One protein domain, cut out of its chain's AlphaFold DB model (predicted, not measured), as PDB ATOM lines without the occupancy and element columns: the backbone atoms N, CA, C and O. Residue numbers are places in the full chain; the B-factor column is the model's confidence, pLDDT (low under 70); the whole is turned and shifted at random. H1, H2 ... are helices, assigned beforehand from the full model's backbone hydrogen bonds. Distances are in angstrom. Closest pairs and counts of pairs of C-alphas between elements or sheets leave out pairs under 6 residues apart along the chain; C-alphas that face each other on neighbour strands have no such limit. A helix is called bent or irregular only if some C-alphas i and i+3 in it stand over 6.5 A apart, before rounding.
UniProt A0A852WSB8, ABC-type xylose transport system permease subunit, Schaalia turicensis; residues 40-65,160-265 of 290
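AT A GLANCE: This is residues 40 to 65 and 160 to 265 of the 290 residues of the protein "ABC-type xylose transport system permease subunit" of Schaalia turicensis (UniProt A0A852WSB8). Two helical pairs, the hairpin of H2 and H3 and the side-by-side pair of H1b and H4, make the two long sides of a loose, flat frame that is joined at one end, where the arm H1a reaches from H4 to the end of H3. The short helix H5 turns across the far end of the pair H1b and H4, and residues 195 to 201 stick out free at the far end of the hairpin. The printed part has 132 residues with five named helices, H1 to H5 in that order, and no named strand; the class is all helix. The whole is loose, with a radius of gyration of the C-alphas of 17.6 A, and spans 51 by 39 by 21 A.

IN THESE COORDINATES: H1, residues 40 to 64, begins at C-alpha 40 (163.405, 135.356, 190.564). By its hydrogen bonds it was assigned as one helix, but it is bent: C-alphas 48 and 51 are 7.4 A apart. Its arms are H1a, residues 40 to 48, 11.8 A long, and H1b, residues 51 to 64, 20.6 A long, at a steep tilt of 51 degrees. After the cut comes H2, residues 172 to 200, the longest helix at 42.1 A, with C-alpha 172 at (176.716, 135.337, 179.979). H3, residues 208 to 228, measures 30.0 A, and H4, residues 238 to 256, 26.6 A. H5, residues 258 to 265, measures 10.7 A and ends at C-alpha 265 (144.490, 135.886, 152.312).

HOW THE PARTS SIT: H1a and H3 touch only at their ends, about perpendicular at 78 degrees; their closest C-alphas, of Gln 43 and Phe 227, are 6.9 A apart. H1a and H4 also touch only at their ends, with the C-alphas of Thr 47 and Pro 239 closest at 6.0 A. H1b and H4 touch at a shallow tilt of 14 degrees, the same way; their closest C-alphas, of Val 54 and Val 243, are 6.1 A apart. H1b and H5 only just touch, with 3 pairs of C-alphas within 8 A, the closest being Thr 64 and Gln 264 at 6.4 A. H2 and H3 form a helical hairpin and touch at a shallow tilt of 14 degrees, opposite ways, with the C-alphas of Val 186 and Ser 213 closest at 5.4 A. H2 and H4 are near each other, while H1b and H3 are apart. H4 and H5 touch only at the corner, with the C-alphas of Leu 254 and Gly 260 closest at 3.9 A. Every O i to N i+4 pair is within hydrogen-bond range in H1a, H2, H3, H4 and H5, and 8 of 10 are in H1b.

THE WHOLE: The C-alphas of Gly 201 and Glu 232, the two farthest apart, are 51.9 A apart. Residues 66 to 159 are not printed, and C-alphas 65 and 160 lie 35.8 A apart across the cut. Of the links printed whole, H4 to H5 is tight, and H2 to H3 and H3 to H4 are short. The mean pLDDT of the printed part is 84.9; residues 231 to 234 are under 70.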
ATOM      1  N   ALA A  40     164.096 136.598 190.217       85.50
ATOM      2  CA  ALA A  40     163.405 135.356 190.564       85.50
ATOM      3  C   ALA A  40     161.893 135.398 190.265       85.50
ATOM      4  O   ALA A  40     161.340 134.428 189.750       85.50
ATOM      5  N   ASN A  41     161.218 136.520 190.538       88.94
ATOM      6  CA  ASN A  41     159.789 136.657 190.249       88.94
ATOM      7  C   ASN A  41     159.534 136.681 188.736       88.94
ATOM      8  O   ASN A  41     158.658 135.977 188.238       88.94
ATOM      9  N   LEU A  42     160.346 137.429 187.986       88.12
ATOM     10  CA  LEU A  42     160.249 137.489 186.527       88.12
ATOM     11  C   LEU A  42     160.516 136.125 185.877       88.12
ATOM     12  O   LEU A  42     159.784 135.718 184.973       88.12
ATOM     13  N   GLN A  43     161.520 135.392 186.362       87.62
ATOM     14  CA  GLN A  43     161.810 134.026 185.924       87.62
ATOM     15  C   GLN A  43     160.634 133.084 186.216       87.62
ATOM     16  O   GLN A  43     160.221 132.344 185.323       87.62
ATOM     17  N   ASN A  44     160.026 133.166 187.403       89.25
ATOM     18  CA  ASN A  44     158.847 132.371 187.759       89.25
ATOM     19  C   ASN A  44     157.633 132.695 186.878       89.25
ATOM     20  O   ASN A  44     156.935 131.780 186.444       89.25
ATOM     21  N   ILE A  45     157.399 133.973 186.568       90.25
ATOM     22  CA  ILE A  45     156.320 134.387 185.662       90.25
ATOM     23  C   ILE A  45     156.547 133.799 184.267       90.25
ATOM     24  O   ILE A  45     155.609 133.251 183.685       90.25
ATOM     25  N   VAL A  46     157.771 133.872 183.735       90.25
ATOM     26  CA  VAL A  46     158.092 133.309 182.413       90.25
ATOM     27  C   VAL A  46     157.939 131.792 182.413       90.25
ATOM     28  O   VAL A  46     157.233 131.267 181.558       90.25
ATOM     29  N   THR A  47     158.544 131.089 183.369       90.69
ATOM     30  CA  THR A  47     158.485 129.622 183.457       90.69
ATOM     31  C   THR A  47     157.056 129.124 183.672       90.69
ATOM     32  O   THR A  47     156.603 128.226 182.963       90.69
ATOM     33  N   GLY A  48     156.300 129.746 184.582       91.00
ATOM     34  CA  GLY A  48     154.920 129.359 184.883       91.00
ATOM     35  C   GLY A  48     153.954 129.580 183.718       91.00
ATOM     36  O   GLY A  48     153.046 128.778 183.510       91.00
ATOM     37  N   ASN A  49     154.175 130.620 182.907       93.56
ATOM     38  CA  ASN A  49     153.298 130.964 181.781       93.56
ATOM     39  C   ASN A  49     153.841 130.528 180.413       93.56
ATOM     40  O   ASN A  49     153.178 130.747 179.397       93.56
ATOM     41  N   ALA A  50     155.006 129.876 180.352       92.38
ATOM     42  CA  ALA A  50     155.624 129.466 179.093       92.38
ATOM     43  C   ALA A  50     154.692 128.597 178.239       92.38
ATOM     44  O   ALA A  50     154.570 128.820 177.036       92.38
ATOM     45  N   HIS A  51     153.973 127.660 178.864       91.31
ATOM     46  CA  HIS A  51     153.005 126.813 178.170       91.31
ATOM     47  C   HIS A  51     151.878 127.634 177.514       91.31
ATOM     48  O   HIS A  51     151.518 127.365 176.370       91.31
ATOM     49  N   ILE A  52     151.383 128.689 178.173       93.69
ATOM     50  CA  ILE A  52     150.370 129.598 177.613       93.69
ATOM     51  C   ILE A  52     150.937 130.347 176.407       93.69
ATOM     52  O   ILE A  52     150.261 130.454 175.386       93.69
ATOM     53  N   PHE A  53     152.181 130.830 176.482       93.31
ATOM     54  CA  PHE A  53     152.819 131.510 175.349       93.31
ATOM     55  C   PHE A  53     152.972 130.589 174.136       93.31
ATOM     56  O   PHE A  53     152.676 131.006 173.016       93.31
ATOM     57  N   VAL A  54     153.372 129.331 174.347       93.56
ATOM     58  CA  VAL A  54     153.456 128.328 173.273       93.56
ATOM     59  C   VAL A  54     152.085 128.103 172.626       93.56
ATOM     60  O   VAL A  54     151.972 128.159 171.400       93.56
ATOM     61  N   LEU A  55     151.034 127.918 173.434       93.69
ATOM     62  CA  LEU A  55     149.667 127.746 172.929       93.69
ATOM     63  C   LEU A  55     149.185 128.983 172.164       93.69
ATOM     64  O   LEU A  55     148.612 128.855 171.082       93.69
ATOM     65  N   ALA A  56     149.466 130.182 172.676       93.44
ATOM     66  CA  ALA A  56     149.081 131.436 172.040       93.44
ATOM     67  C   ALA A  56     149.684 131.577 170.634       93.44
ATOM     68  O   ALA A  56     148.979 131.985 169.712       93.44
ATOM     69  N   ILE A  57     150.951 131.191 170.442       93.12
ATOM     70  CA  ILE A  57     151.611 131.216 169.125       93.12
ATOM     71  C   ILE A  57     150.885 130.297 168.132       93.12
ATOM     72  O   ILE A  57     150.621 130.706 167.000       93.12
ATOM     73  N   GLY A  58     150.517 129.084 168.557       90.44
ATOM     74  CA  GLY A  58     149.725 128.164 167.735       90.44
ATOM     75  C   GLY A  58     148.353 128.742 167.376       90.44
ATOM     76  O   GLY A  58     147.947 128.720 166.211       90.44
ATOM     77  N   MET A  59     147.683 129.353 168.355       92.88
ATOM     78  CA  MET A  59     146.355 129.948 168.196       92.88
ATOM     79  C   MET A  59     146.304 131.124 167.219       92.88
ATOM     80  O   MET A  59     145.257 131.355 166.611       92.88
ATOM     81  N   VAL A  60     147.419 131.828 166.991       90.31
ATOM     82  CA  VAL A  60     147.491 132.855 165.936       90.31
ATOM     83  C   VAL A  60     147.099 132.261 164.581       90.31
ATOM     84  O   VAL A  60     146.343 132.889 163.841       90.31
ATOM     85  N   LEU A  61     147.550 131.043 164.259       88.06
ATOM     86  CA  LEU A  61     147.213 130.410 162.981       88.06
ATOM     87  C   LEU A  61     145.708 130.156 162.859       88.06
ATOM     88  O   LEU A  61     145.122 130.472 161.828       88.06
ATOM     89  N   VAL A  62     145.074 129.665 163.924       89.38
ATOM     90  CA  VAL A  62     143.633 129.375 163.947       89.38
ATOM     91  C   VAL A  62     142.820 130.660 163.782       89.38
ATOM     92  O   VAL A  62     142.005 130.771 162.863       89.38
ATOM     93  N   VAL A  63     143.098 131.675 164.603       88.94
ATOM     94  CA  VAL A  63     142.328 132.929 164.608       88.94
ATOM     95  C   VAL A  63     142.489 133.694 163.295       88.94
ATOM     96  O   VAL A  63     141.527 134.286 162.807       88.94
ATOM     97  N   THR A  64     143.661 133.638 162.652       86.38
ATOM     98  CA  THR A  64     143.841 134.278 161.333       86.38
ATOM     99  C   THR A  64     142.985 133.661 160.226       86.38
ATOM    100  O   THR A  64     142.726 134.337 159.235       86.38
ATOM    101  N   THR A  65     142.495 132.429 160.388       84.69
ATOM    102  CA  THR A  65     141.535 131.812 159.451       84.69
ATOM    103  C   THR A  65     140.072 132.140 159.770       84.69
ATOM    104  O   THR A  65     139.177 131.684 159.063       84.69
ATOM    105  N   TYR A 160     167.076 126.269 183.745       85.50
ATOM    106  CA  TYR A 160     167.810 127.477 183.374       85.50
ATOM    107  C   TYR A 160     168.911 127.141 182.369       85.50
ATOM    108  O   TYR A 160     169.368 125.997 182.297       85.50
ATOM    109  N   LEU A 161     169.315 128.125 181.561       81.25
ATOM    110  CA  LEU A 161     170.459 127.946 180.670       81.25
ATOM    111  C   LEU A 161     171.733 127.631 181.476       81.25
ATOM    112  O   LEU A 161     171.883 128.137 182.587       81.25
ATOM    113  N   PRO A 162     172.660 126.821 180.929       79.06
ATOM    114  CA  PRO A 162     173.955 126.602 181.559       79.06
ATOM    115  C   PRO A 162     174.698 127.933 181.712       79.06
ATOM    116  O   PRO A 162     174.814 128.685 180.741       79.06
ATOM    117  N   SER A 163     175.222 128.208 182.905       75.31
ATOM    118  CA  SER A 163     176.045 129.391 183.129       75.31
ATOM    119  C   SER A 163     177.437 129.175 182.536       75.31
ATOM    120  O   SER A 163     178.142 128.215 182.851       75.31
ATOM    121  N   TRP A 164     177.849 130.082 181.655       75.31
ATOM    122  CA  TRP A 164     179.194 130.099 181.060       75.31
ATOM    123  C   TRP A 164     180.094 131.156 181.714       75.31
ATOM    124  O   TRP A 164     181.007 131.682 181.087       75.31
ATOM    125  N   GLY A 165     179.810 131.482 182.977       77.06
ATOM    126  CA  GLY A 165     180.412 132.592 183.712       77.06
ATOM    127  C   GLY A 165     179.569 133.869 183.658       77.06
ATOM    128  O   GLY A 165     178.551 133.941 182.960       77.06
ATOM    129  N   SER A 166     179.995 134.889 184.400       77.12
ATOM    130  CA  SER A 166     179.328 136.189 184.473       77.12
ATOM    131  C   SER A 166     180.154 137.283 183.790       77.12
ATOM    132  O   SER A 166     181.371 137.371 183.944       77.12
ATOM    133  N   ILE A 167     179.479 138.140 183.028       73.25
ATOM    134  CA  ILE A 167     180.041 139.347 182.425       73.25
ATOM    135  C   ILE A 167     179.369 140.531 183.128       73.25
ATOM    136  O   ILE A 167     178.149 140.665 183.084       73.25
ATOM    137  N   PHE A 168     180.147 141.374 183.814       71.19
ATOM    138  CA  PHE A 168     179.636 142.509 184.608       71.19
ATOM    139  C   PHE A 168     178.584 142.127 185.674       71.19
ATOM    140  O   PHE A 168     177.653 142.887 185.929       71.19
ATOM    141  N   GLY A 169     178.706 140.942 186.286       71.62
ATOM    142  CA  GLY A 169     177.738 140.451 187.279       71.62
ATOM    143  C   GLY A 169     176.406 139.980 186.683       71.62
ATOM    144  O   GLY A 169     175.462 139.731 187.426       71.62
ATOM    145  N   ILE A 170     176.329 139.853 185.354       78.19
ATOM    146  CA  ILE A 170     175.182 139.322 184.615       78.19
ATOM    147  C   ILE A 170     175.597 137.991 183.990       78.19
ATOM    148  O   ILE A 170     176.688 137.877 183.429       78.19
ATOM    149  N   ASP A 171     174.739 136.979 184.062       81.44
ATOM    150  CA  ASP A 171     175.030 135.691 183.432       81.44
ATOM    151  C   ASP A 171     175.215 135.808 181.902       81.44
ATOM    152  O   ASP A 171     174.377 136.376 181.187       81.44
ATOM    153  N   THR A 172     176.306 135.230 181.390       82.44
ATOM    154  CA  THR A 172     176.716 135.337 179.979       82.44
ATOM    155  C   THR A 172     175.662 134.789 179.018       82.44
ATOM    156  O   THR A 172     175.439 135.371 177.952       82.44
ATOM    157  N   ALA A 173     174.971 133.704 179.382       82.12
ATOM    158  CA  ALA A 173     173.967 133.094 178.515       82.12
ATOM    159  C   ALA A 173     172.779 134.048 178.299       82.12
ATOM    160  O   ALA A 173     172.282 134.199 177.181       82.12
ATOM    161  N   THR A 174     172.383 134.766 179.353       83.12
ATOM    162  CA  THR A 174     171.317 135.780 179.297       83.12
ATOM    163  C   THR A 174     171.715 136.960 178.413       83.12
ATOM    164  O   THR A 174     170.917 137.406 177.585       83.12
ATOM    165  N   VAL A 175     172.967 137.421 178.519       84.56
ATOM    166  CA  VAL A 175     173.502 138.496 177.667       84.56
ATOM    167  C   VAL A 175     173.493 138.088 176.196       84.56
ATOM    168  O   VAL A 175     173.034 138.861 175.355       84.56
ATOM    169  N   ILE A 176     173.935 136.870 175.870       86.56
ATOM    170  CA  ILE A 176     173.945 136.366 174.489       86.56
ATOM    171  C   ILE A 176     172.527 136.347 173.907       86.56
ATOM    172  O   ILE A 176     172.307 136.869 172.810       86.56
ATOM    173  N   VAL A 177     171.548 135.807 174.642       85.12
ATOM    174  CA  VAL A 177     170.140 135.786 174.203       85.12
ATOM    175  C   VAL A 177     169.600 137.207 174.011       85.12
ATOM    176  O   VAL A 177     168.946 137.484 172.999       85.12
ATOM    177  N   GLY A 178     169.908 138.122 174.933       85.00
ATOM    178  CA  GLY A 178     169.531 139.532 174.843       85.00
ATOM    179  C   GLY A 178     170.103 140.218 173.601       85.00
ATOM    180  O   GLY A 178     169.366 140.832 172.828       85.00
ATOM    181  N   VAL A 179     171.403 140.048 173.344       87.12
ATOM    182  CA  VAL A 179     172.088 140.619 172.175       87.12
ATOM    183  C   VAL A 179     171.526 140.051 170.874       87.12
ATOM    184  O   VAL A 179     171.194 140.821 169.972       87.12
ATOM    185  N   ILE A 180     171.348 138.728 170.777       88.31
ATOM    186  CA  ILE A 180     170.748 138.091 169.593       88.31
ATOM    187  C   ILE A 180     169.349 138.663 169.341       88.31
ATOM    188  O   ILE A 180     169.034 139.060 168.216       88.31
ATOM    189  N   THR A 181     168.529 138.773 170.389       84.44
ATOM    190  CA  THR A 181     167.166 139.311 170.291       84.44
ATOM    191  C   THR A 181     167.174 140.771 169.829       84.44
ATOM    192  O   THR A 181     166.425 141.129 168.917       84.44
ATOM    193  N   ALA A 182     168.057 141.605 170.384       86.56
ATOM    194  CA  ALA A 182     168.208 143.001 169.978       86.56
ATOM    195  C   ALA A 182     168.636 143.125 168.507       86.56
ATOM    196  O   ALA A 182     168.027 143.881 167.748       86.56
ATOM    197  N   VAL A 183     169.630 142.344 168.069       89.44
ATOM    198  CA  VAL A 183     170.117 142.349 166.679       89.44
ATOM    199  C   VAL A 183     169.014 141.918 165.711       89.44
ATOM    200  O   VAL A 183     168.772 142.592 164.703       89.44
ATOM    201  N   VAL A 184     168.297 140.831 166.007       86.81
ATOM    202  CA  VAL A 184     167.176 140.363 165.175       86.81
ATOM    203  C   VAL A 184     166.069 141.420 165.114       86.81
ATOM    204  O   VAL A 184     165.580 141.737 164.025       86.81
ATOM    205  N   ALA A 185     165.712 142.034 166.242       84.69
ATOM    206  CA  ALA A 185     164.672 143.057 166.287       84.69
ATOM    207  C   ALA A 185     165.068 144.314 165.491       84.69
ATOM    208  O   ALA A 185     164.319 144.736 164.606       84.69
ATOM    209  N   VAL A 186     166.265 144.863 165.711       87.38
ATOM    210  CA  VAL A 186     166.765 146.047 164.989       87.38
ATOM    211  C   VAL A 186     166.868 145.771 163.492       87.38
ATOM    212  O   VAL A 186     166.348 146.542 162.680       87.38
ATOM    213  N   THR A 187     167.462 144.642 163.099       85.88
ATOM    214  CA  THR A 187     167.568 144.284 161.676       85.88
ATOM    215  C   THR A 187     166.194 144.107 161.034       85.88
ATOM    216  O   THR A 187     166.010 144.514 159.884       85.88
ATOM    217  N   SER A 188     165.203 143.568 161.752       83.44
ATOM    218  CA  SER A 188     163.828 143.442 161.253       83.44
ATOM    219  C   SER A 188     163.157 144.806 161.030       83.44
ATOM    220  O   SER A 188     162.541 145.018 159.978       83.44
ATOM    221  N   ILE A 189     163.343 145.763 161.949       85.56
ATOM    222  CA  ILE A 189     162.791 147.125 161.873       85.56
ATOM    223  C   ILE A 189     163.421 147.881 160.706       85.56
ATOM    224  O   ILE A 189     162.710 148.393 159.835       85.56
ATOM    225  N   VAL A 190     164.753 147.889 160.646       87.00
ATOM    226  CA  VAL A 190     165.528 148.596 159.623       87.00
ATOM    227  C   VAL A 190     165.234 148.026 158.234       87.00
ATOM    228  O   VAL A 190     164.900 148.775 157.312       87.00
ATOM    229  N   ARG A 191     165.251 146.693 158.070       86.12
ATOM    230  CA  ARG A 191     164.925 146.050 156.782       86.12
ATOM    231  C   ARG A 191     163.496 146.346 156.341       86.12
ATOM    232  O   ARG A 191     163.271 146.595 155.157       86.12
ATOM    233  N   THR A 192     162.530 146.321 157.257       82.25
ATOM    234  CA  THR A 192     161.125 146.603 156.925       82.25
ATOM    235  C   THR A 192     160.939 148.058 156.507       82.25
ATOM    236  O   THR A 192     160.239 148.329 155.529       82.25
ATOM    237  N   TYR A 193     161.609 148.981 157.197       85.06
ATOM    238  CA  TYR A 193     161.604 150.402 156.872       85.06
ATOM    239  C   TYR A 193     162.170 150.668 155.472       85.06
ATOM    240  O   TYR A 193     161.460 151.202 154.617       85.06
ATOM    241  N   PHE A 194     163.398 150.218 155.195       84.12
ATOM    242  CA  PHE A 194     164.042 150.447 153.899       84.12
ATOM    243  C   PHE A 194     163.288 149.779 152.744       84.12
ATOM    244  O   PHE A 194     163.128 150.390 151.689       84.12
ATOM    245  N   ARG A 195     162.735 148.573 152.942       83.88
ATOM    246  CA  ARG A 195     161.908 147.901 151.922       83.88
ATOM    247  C   ARG A 195     160.623 148.661 151.609       83.88
ATOM    248  O   ARG A 195     160.272 148.794 150.440       83.88
ATOM    249  N   ARG A 196     159.908 149.154 152.628       81.56
ATOM    250  CA  ARG A 196     158.697 149.973 152.420       81.56
ATOM    251  C   ARG A 196     159.036 151.266 151.697       81.56
ATOM    252  O   ARG A 196     158.316 151.678 150.796       81.56
ATOM    253  N   ARG A 197     160.156 151.871 152.067       82.38
ATOM    254  CA  ARG A 197     160.601 153.137 151.511       82.38
ATOM    255  C   ARG A 197     161.030 153.037 150.049       82.38
ATOM    256  O   ARG A 197     160.620 153.876 149.254       82.38
ATOM    257  N   ALA A 198     161.770 151.987 149.691       83.31
ATOM    258  CA  ALA A 198     162.144 151.701 148.308       83.31
ATOM    259  C   ALA A 198     160.913 151.505 147.405       83.31
ATOM    260  O   ALA A 198     160.906 151.976 146.276       83.31
ATOM    261  N   ARG A 199     159.842 150.881 147.920       84.56
ATOM    262  CA  ARG A 199     158.573 150.715 147.187       84.56
ATOM    263  C   ARG A 199     157.815 152.023 146.966       84.56
ATOM    264  O   ARG A 199     157.109 152.142 145.977       84.56
ATOM    265  N   LEU A 200     157.927 152.970 147.896       84.88
ATOM    266  CA  LEU A 200     157.189 154.235 147.865       84.88
ATOM    267  C   LEU A 200     157.989 155.390 147.238       84.88
ATOM    268  O   LEU A 200     157.483 156.504 147.171       84.88
ATOM    269  N   GLY A 201     159.243 155.161 146.828       82.00
ATOM    270  CA  GLY A 201     160.083 156.183 146.189       82.00
ATOM    271  C   GLY A 201     160.399 157.404 147.067       82.00
ATOM    272  O   GLY A 201     160.828 158.435 146.555       82.00
ATOM    273  N   LEU A 202     160.195 157.318 148.386       80.56
ATOM    274  CA  LEU A 202     160.317 158.463 149.292       80.56
ATOM    275  C   LEU A 202     161.789 158.870 149.469       80.56
ATOM    276  O   LEU A 202     162.598 158.099 149.998       80.56
ATOM    277  N   ARG A 203     162.137 160.109 149.110       71.94
ATOM    278  CA  ARG A 203     163.463 160.728 149.312       71.94
ATOM    279  C   ARG A 203     163.410 161.709 150.504       71.94
ATOM    280  O   ARG A 203     162.417 162.405 150.657       71.94
ATOM    281  N   GLY A 204     164.421 161.702 151.386       77.25
ATOM    282  CA  GLY A 204     164.443 162.469 152.656       77.25
ATOM    283  C   GLY A 204     165.154 161.776 153.838       77.25
ATOM    284  O   GLY A 204     165.405 160.574 153.806       77.25
ATOM    285  N   VAL A 205     165.493 162.483 154.913       76.06
ATOM    286  CA  VAL A 205     166.004 161.846 156.145       76.06
ATOM    287  C   VAL A 205     164.836 161.684 157.108       76.06
ATOM    288  O   VAL A 205     164.131 162.645 157.392       76.06
ATOM    289  N   ASP A 206     164.596 160.465 157.581       83.00
ATOM    290  CA  ASP A 206     163.533 160.182 158.544       83.00
ATOM    291  C   ASP A 206     164.119 159.371 159.702       83.00
ATOM    292  O   ASP A 206     164.740 158.321 159.518       83.00
ATOM    293  N   TYR A 207     163.974 159.938 160.898       82.69
ATOM    294  CA  TYR A 207     164.603 159.492 162.139       82.69
ATOM    295  C   TYR A 207     163.775 158.427 162.874       82.69
ATOM    296  O   TYR A 207     164.285 157.737 163.759       82.69
ATOM    297  N   ARG A 208     162.502 158.246 162.500       83.81
ATOM    298  CA  ARG A 208     161.568 157.310 163.145       83.81
ATOM    299  C   ARG A 208     162.089 155.869 163.275       83.81
ATOM    300  O   ARG A 208     161.901 155.300 164.351       83.81
ATOM    301  N   PRO A 209     162.707 155.229 162.258       84.75
ATOM    302  CA  PRO A 209     163.221 153.863 162.409       84.75
ATOM    303  C   PRO A 209     164.379 153.775 163.407       84.75
ATOM    304  O   PRO A 209     164.477 152.780 164.125       84.75
ATOM    305  N   TRP A 210     165.216 154.810 163.491       85.50
ATOM    306  CA  TRP A 210     166.345 154.866 164.417       85.50
ATOM    307  C   TRP A 210     165.871 155.046 165.856       85.50
ATOM    308  O   TRP A 210     166.287 154.284 166.723       85.50
ATOM    309  N   VAL A 211     164.910 155.946 166.095       86.88
ATOM    310  CA  VAL A 211     164.287 156.112 167.421       86.88
ATOM    311  C   VAL A 211     163.598 154.826 167.874       86.88
ATOM    312  O   VAL A 211     163.807 154.381 168.997       86.88
ATOM    313  N   LYS A 212     162.831 154.168 166.994       81.06
ATOM    314  CA  LYS A 212     162.206 152.873 167.318       81.06
ATOM    315  C   LYS A 212     163.238 151.793 167.638       81.06
ATOM    316  O   LYS A 212     163.037 151.030 168.575       81.06
ATOM    317  N   SER A 213     164.329 151.738 166.877       83.56
ATOM    318  CA  SER A 213     165.408 150.775 167.115       83.56
ATOM    319  C   SER A 213     166.105 151.042 168.450       83.56
ATOM    320  O   SER A 213     166.321 150.102 169.205       83.56
ATOM    321  N   ALA A 214     166.373 152.308 168.786       87.69
ATOM    322  CA  ALA A 214     166.959 152.695 170.069       87.69
ATOM    323  C   ALA A 214     166.062 152.300 171.252       87.69
ATOM    324  O   ALA A 214     166.542 151.674 172.191       87.69
ATOM    325  N   ILE A 215     164.753 152.575 171.176       86.75
ATOM    326  CA  ILE A 215     163.786 152.167 172.211       86.75
ATOM    327  C   ILE A 215     163.805 150.647 172.401       86.75
ATOM    328  O   ILE A 215     163.866 150.170 173.529       86.75
ATOM    329  N   VAL A 216     163.786 149.875 171.311       85.56
ATOM    330  CA  VAL A 216     163.810 148.406 171.385       85.56
ATOM    331  C   VAL A 216     165.107 147.893 172.005       85.56
ATOM    332  O   VAL A 216     165.052 146.999 172.842       85.56
ATOM    333  N   VAL A 217     166.260 148.466 171.650       87.75
ATOM    334  CA  VAL A 217     167.552 148.086 172.244       87.75
ATOM    335  C   VAL A 217     167.579 148.390 173.740       87.75
ATOM    336  O   VAL A 217     167.992 147.532 174.514       87.75
ATOM    337  N   VAL A 218     167.093 149.562 174.157       89.25
ATOM    338  CA  VAL A 218     167.002 149.924 175.580       89.25
ATOM    339  C   VAL A 218     166.086 148.956 176.325       89.25
ATOM    340  O   VAL A 218     166.480 148.433 177.362       89.25
ATOM    341  N   LEU A 219     164.903 148.654 175.781       86.25
ATOM    342  CA  LEU A 219     163.973 147.707 176.398       86.25
ATOM    343  C   LEU A 219     164.596 146.315 176.534       86.25
ATOM    344  O   LEU A 219     164.588 145.751 177.624       86.25
ATOM    345  N   VAL A 220     165.181 145.774 175.463       86.56
ATOM    346  CA  VAL A 220     165.844 144.461 175.508       86.56
ATOM    347  C   VAL A 220     167.017 144.472 176.492       86.56
ATOM    348  O   VAL A 220     167.185 143.508 177.233       86.56
ATOM    349  N   GLY A 221     167.785 145.562 176.560       86.50
ATOM    350  CA  GLY A 221     168.869 145.732 177.529       86.50
ATOM    351  C   GLY A 221     168.376 145.716 178.978       86.50
ATOM    352  O   GLY A 221     168.916 144.972 179.793       86.50
ATOM    353  N   VAL A 222     167.304 146.455 179.283       86.81
ATOM    354  CA  VAL A 222     166.670 146.460 180.613       86.81
ATOM    355  C   VAL A 222     166.159 145.069 180.979       86.81
ATOM    356  O   VAL A 222     166.436 144.591 182.074       86.81
ATOM    357  N   PHE A 223     165.474 144.379 180.064       83.88
ATOM    358  CA  PHE A 223     165.032 143.000 180.288       83.88
ATOM    359  C   PHE A 223     166.217 142.059 180.540       83.88
ATOM    360  O   PHE A 223     166.197 141.282 181.488       83.88
ATOM    361  N   THR A 224     167.276 142.160 179.742       85.38
ATOM    362  CA  THR A 224     168.489 141.342 179.908       85.38
ATOM    363  C   THR A 224     169.114 141.557 181.286       85.38
ATOM    364  O   THR A 224     169.485 140.594 181.955       85.38
ATOM    365  N   TRP A 225     169.170 142.808 181.746       84.44
ATOM    366  CA  TRP A 225     169.665 143.157 183.075       84.44
ATOM    367  C   TRP A 225     168.763 142.613 184.195       84.44
ATOM    368  O   TRP A 225     169.257 141.974 185.123       84.44
ATOM    369  N   LEU A 226     167.444 142.780 184.082       84.25
ATOM    370  CA  LEU A 226     166.476 142.289 185.072       84.25
ATOM    371  C   LEU A 226     166.503 140.763 185.229       84.25
ATOM    372  O   LEU A 226     166.358 140.255 186.336       84.25
ATOM    373  N   PHE A 227     166.688 140.022 184.136       81.12
ATOM    374  CA  PHE A 227     166.764 138.562 184.188       81.12
ATOM    375  C   PHE A 227     168.139 138.051 184.620       81.12
ATOM    376  O   PHE A 227     168.207 137.023 185.292       81.12
ATOM    377  N   GLY A 228     169.216 138.741 184.238       77.56
ATOM    378  CA  GLY A 228     170.580 138.255 184.435       77.56
ATOM    379  C   GLY A 228     171.257 138.699 185.736       77.56
ATOM    380  O   GLY A 228     172.290 138.136 186.071       77.56
ATOM    381  N   THR A 229     170.672 139.635 186.493       78.44
ATOM    382  CA  THR A 229     171.099 140.023 187.862       78.44
ATOM    383  C   THR A 229     170.612 139.058 188.956       78.44
ATOM    384  O   THR A 229     170.632 139.376 190.145       78.44
ATOM    385  N   GLY A 230     170.109 137.882 188.568       72.00
ATOM    386  CA  GLY A 230     169.683 136.832 189.490       72.00
ATOM    387  C   GLY A 230     170.827 136.144 190.228       72.00
ATOM    388  O   GLY A 230     171.993 136.510 190.111       72.00
ATOM    389  N   ARG A 231     170.474 135.118 191.013       66.75
ATOM    390  CA  ARG A 231     171.457 134.253 191.680       66.75
ATOM    391  C   ARG A 231     172.382 133.627 190.637       66.75
ATOM    392  O   ARG A 231     171.934 133.280 189.542       66.75
ATOM    393  N   GLU A 232     173.648 133.429 190.990       60.47
ATOM    394  CA  GLU A 232     174.602 132.729 190.129       60.47
ATOM    395  C   GLU A 232     174.043 131.352 189.727       60.47
ATOM    396  O   GLU A 232     173.560 130.594 190.568       60.47
ATOM    397  N   GLY A 233     174.026 131.064 188.422       60.81
ATOM    398  CA  GLY A 233     173.418 129.851 187.857       60.81
ATOM    399  C   GLY A 233     171.922 129.947 187.516       60.81
ATOM    400  O   GLY A 233     171.389 129.023 186.907       60.81
ATOM    401  N   THR A 234     171.238 131.050 187.845       66.75
ATOM    402  CA  THR A 234     169.854 131.325 187.401       66.75
ATOM    403  C   THR A 234     169.844 132.265 186.196       66.75
ATOM    404  O   THR A 234     169.529 133.450 186.292       66.75
ATOM    405  N   SER A 235     170.248 131.729 185.044       76.56
ATOM    406  CA  SER A 235     170.182 132.412 183.747       76.56
ATOM    407  C   SER A 235     168.737 132.583 183.263       76.56
ATOM    408  O   SER A 235     167.779 132.173 183.916       76.56
ATOM    409  N   PHE A 236     168.547 133.145 182.068       82.25
ATOM    410  CA  PHE A 236     167.237 133.165 181.420       82.25
ATOM    411  C   PHE A 236     166.617 131.745 181.337       82.25
ATOM    412  O   PHE A 236     167.318 130.803 180.945       82.25
ATOM    413  N   PRO A 237     165.325 131.562 181.690       86.94
ATOM    414  CA  PRO A 237     164.699 130.242 181.715       86.94
ATOM    415  C   PRO A 237     164.680 129.573 180.337       86.94
ATOM    416  O   PRO A 237     164.314 130.199 179.337       86.94
ATOM    417  N   VAL A 238     164.983 128.272 180.292       89.69
ATOM    418  CA  VAL A 238     164.930 127.460 179.061       89.69
ATOM    419  C   VAL A 238     163.558 127.539 178.371       89.69
ATOM    420  O   VAL A 238     163.538 127.756 177.156       89.69
ATOM    421  N   PRO A 239     162.411 127.480 179.083       89.75
ATOM    422  CA  PRO A 239     161.097 127.640 178.454       89.75
ATOM    423  C   PRO A 239     160.936 128.979 177.725       89.75
ATOM    424  O   PRO A 239     160.327 129.042 176.658       89.75
ATOM    425  N   GLY A 240     161.524 130.053 178.262       89.00
ATOM    426  CA  GLY A 240     161.529 131.364 177.617       89.00
ATOM    427  C   GLY A 240     162.291 131.346 176.292       89.00
ATOM    428  O   GLY A 240     161.835 131.928 175.308       89.00
ATOM    429  N   VAL A 241     163.425 130.636 176.230       89.25
ATOM    430  CA  VAL A 241     164.200 130.472 174.987       89.25
ATOM    431  C   VAL A 241     163.386 129.709 173.951       89.25
ATOM    432  O   VAL A 241     163.321 130.133 172.797       89.25
ATOM    433  N   VAL A 242     162.722 128.622 174.357       91.12
ATOM    434  CA  VAL A 242     161.841 127.842 173.475       91.12
ATOM    435  C   VAL A 242     160.750 128.736 172.884       91.12
ATOM    436  O   VAL A 242     160.541 128.723 171.670       91.12
ATOM    437  N   VAL A 243     160.110 129.573 173.706       92.31
ATOM    438  CA  VAL A 243     159.108 130.545 173.244       92.31
ATOM    439  C   VAL A 243     159.705 131.530 172.235       92.31
ATOM    440  O   VAL A 243     159.117 131.727 171.174       92.31
ATOM    441  N   LEU A 244     160.881 132.114 172.496       90.12
ATOM    442  CA  LEU A 244     161.535 133.041 171.558       90.12
ATOM    443  C   LEU A 244     161.869 132.377 170.214       90.12
ATOM    444  O   LEU A 244     161.635 132.966 169.155       90.12
ATOM    445  N   VAL A 245     162.372 131.141 170.246       92.00
ATOM    446  CA  VAL A 245     162.662 130.351 169.040       92.00
ATOM    447  C   VAL A 245     161.376 130.067 168.262       92.00
ATOM    448  O   VAL A 245     161.338 130.277 167.048       92.00
ATOM    449  N   LEU A 246     160.299 129.665 168.941       92.69
ATOM    450  CA  LEU A 246     158.999 129.438 168.305       92.69
ATOM    451  C   LEU A 246     158.424 130.722 167.705       92.69
ATOM    452  O   LEU A 246     157.957 130.691 166.568       92.69
ATOM    453  N   ILE A 247     158.518 131.858 168.403       91.62
ATOM    454  CA  ILE A 247     158.117 133.166 167.865       91.62
ATOM    455  C   ILE A 247     158.890 133.460 166.581       91.62
ATOM    456  O   ILE A 247     158.283 133.856 165.586       91.62
ATOM    457  N   PHE A 248     160.209 133.249 166.567       89.62
ATOM    458  CA  PHE A 248     161.025 133.474 165.376       89.62
ATOM    459  C   PHE A 248     160.605 132.569 164.208       89.62
ATOM    460  O   PHE A 248     160.405 133.063 163.094       89.62
ATOM    461  N   ILE A 249     160.416 131.269 164.460       91.38
ATOM    462  CA  ILE A 249     159.983 130.291 163.450       91.38
ATOM    463  C   ILE A 249     158.606 130.662 162.892       91.38
ATOM    464  O   ILE A 249     158.452 130.777 161.675       91.38
ATOM    465  N   TYR A 250     157.614 130.904 163.752       89.44
ATOM    466  CA  TYR A 250     156.256 131.255 163.329       89.44
ATOM    467  C   TYR A 250     156.210 132.609 162.627       89.44
ATOM    468  O   TYR A 250     155.522 132.758 161.617       89.44
ATOM    469  N   HIS A 251     156.979 133.592 163.099       88.19
ATOM    470  CA  HIS A 251     157.111 134.877 162.424       88.19
ATOM    471  C   HIS A 251     157.690 134.705 161.017       88.19
ATOM    472  O   HIS A 251     157.153 135.255 160.050       88.19
ATOM    473  N   PHE A 252     158.762 133.923 160.872       88.88
ATOM    474  CA  PHE A 252     159.344 133.610 159.569       88.88
ATOM    475  C   PHE A 252     158.340 132.876 158.674       88.88
ATOM    476  O   PHE A 252     158.132 133.274 157.526       88.88
ATOM    477  N   MET A 253     157.658 131.863 159.206       91.00
ATOM    478  CA  MET A 253     156.643 131.092 158.496       91.00
ATOM    479  C   MET A 253     155.517 131.996 157.984       91.00
ATOM    480  O   MET A 253     155.244 132.017 156.784       91.00
ATOM    481  N   LEU A 254     154.925 132.820 158.848       87.31
ATOM    482  CA  LEU A 254     153.813 133.702 158.495       87.31
ATOM    483  C   LEU A 254     154.202 134.827 157.530       87.31
ATOM    484  O   LEU A 254     153.384 135.236 156.708       87.31
ATOM    485  N   THR A 255     155.432 135.340 157.602       83.38
ATOM    486  CA  THR A 255     155.838 136.513 156.804       83.38
ATOM    487  C   THR A 255     156.597 136.172 155.528       83.38
ATOM    488  O   THR A 255     156.562 136.951 154.570       83.38
ATOM    489  N   ARG A 256     157.315 135.045 155.484       85.88
ATOM    490  CA  ARG A 256     158.201 134.696 154.362       85.88
ATOM    491  C   ARG A 256     157.671 133.559 153.493       85.88
ATOM    492  O   ARG A 256     157.940 133.575 152.290       85.88
ATOM    493  N   THR A 257     156.892 132.624 154.031       90.88
ATOM    494  CA  THR A 257     156.462 131.432 153.272       90.88
ATOM    495  C   THR A 257     155.182 131.656 152.454       90.88
ATOM    496  O   THR A 257     154.429 132.603 152.685       90.88
ATOM    497  N   GLN A 258     154.936 130.777 151.470       86.12
ATOM    498  CA  GLN A 258     153.683 130.749 150.695       86.12
ATOM    499  C   GLN A 258     152.472 130.407 151.572       86.12
ATOM    500  O   GLN A 258     151.391 130.953 151.355       86.12
ATOM    501  N   PHE A 259     152.673 129.539 152.568       85.88
ATOM    502  CA  PHE A 259     151.646 129.134 153.523       85.88
ATOM    503  C   PHE A 259     151.103 130.342 154.293       85.88
ATOM    504  O   PHE A 259     149.899 130.578 154.300       85.88
ATOM    505  N   GLY A 260     151.995 131.174 154.844       84.56
ATOM    506  CA  GLY A 260     151.600 132.385 155.571       84.56
ATOM    507  C   GLY A 260     150.784 133.369 154.726       84.56
ATOM    508  O   GLY A 260     149.806 133.937 155.211       84.56
ATOM    509  N   ARG A 261     151.131 133.522 153.440       85.62
ATOM    510  CA  ARG A 261     150.376 134.372 152.502       85.62
ATOM    511  C   ARG A 261     148.977 133.835 152.214       85.62
ATOM    512  O   ARG A 261     148.038 134.622 152.192       85.62
ATOM    513  N   HIS A 262     148.835 132.523 152.016       86.31
ATOM    514  CA  HIS A 262     147.522 131.901 151.823       86.31
ATOM    515  C   HIS A 262     146.645 132.061 153.063       86.31
ATOM    516  O   HIS A 262     145.503 132.492 152.946       86.31
ATOM    517  N   LEU A 263     147.203 131.793 154.243       84.62
ATOM    518  CA  LEU A 263     146.496 131.904 155.517       84.62
ATOM    519  C   LEU A 263     145.936 133.321 155.736       84.62
ATOM    520  O   LEU A 263     144.749 133.497 155.997       84.62
ATOM    521  N   GLN A 264     146.772 134.346 155.541       83.25
ATOM    522  CA  GLN A 264     146.360 135.750 155.668       83.25
ATOM    523  C   GLN A 264     145.336 136.159 154.600       83.25
ATOM    524  O   GLN A 264     144.431 136.943 154.884       83.25
ATOM    525  N   ALA A 265     145.447 135.621 153.382       82.62
ATOM    526  CA  ALA A 265     144.490 135.886 152.312       82.62
ATOM    527  C   ALA A 265     143.110 135.262 152.581       82.62
ATOM    528  O   ALA A 265     142.104 135.829 152.159       82.62
TER     529      ALA A 265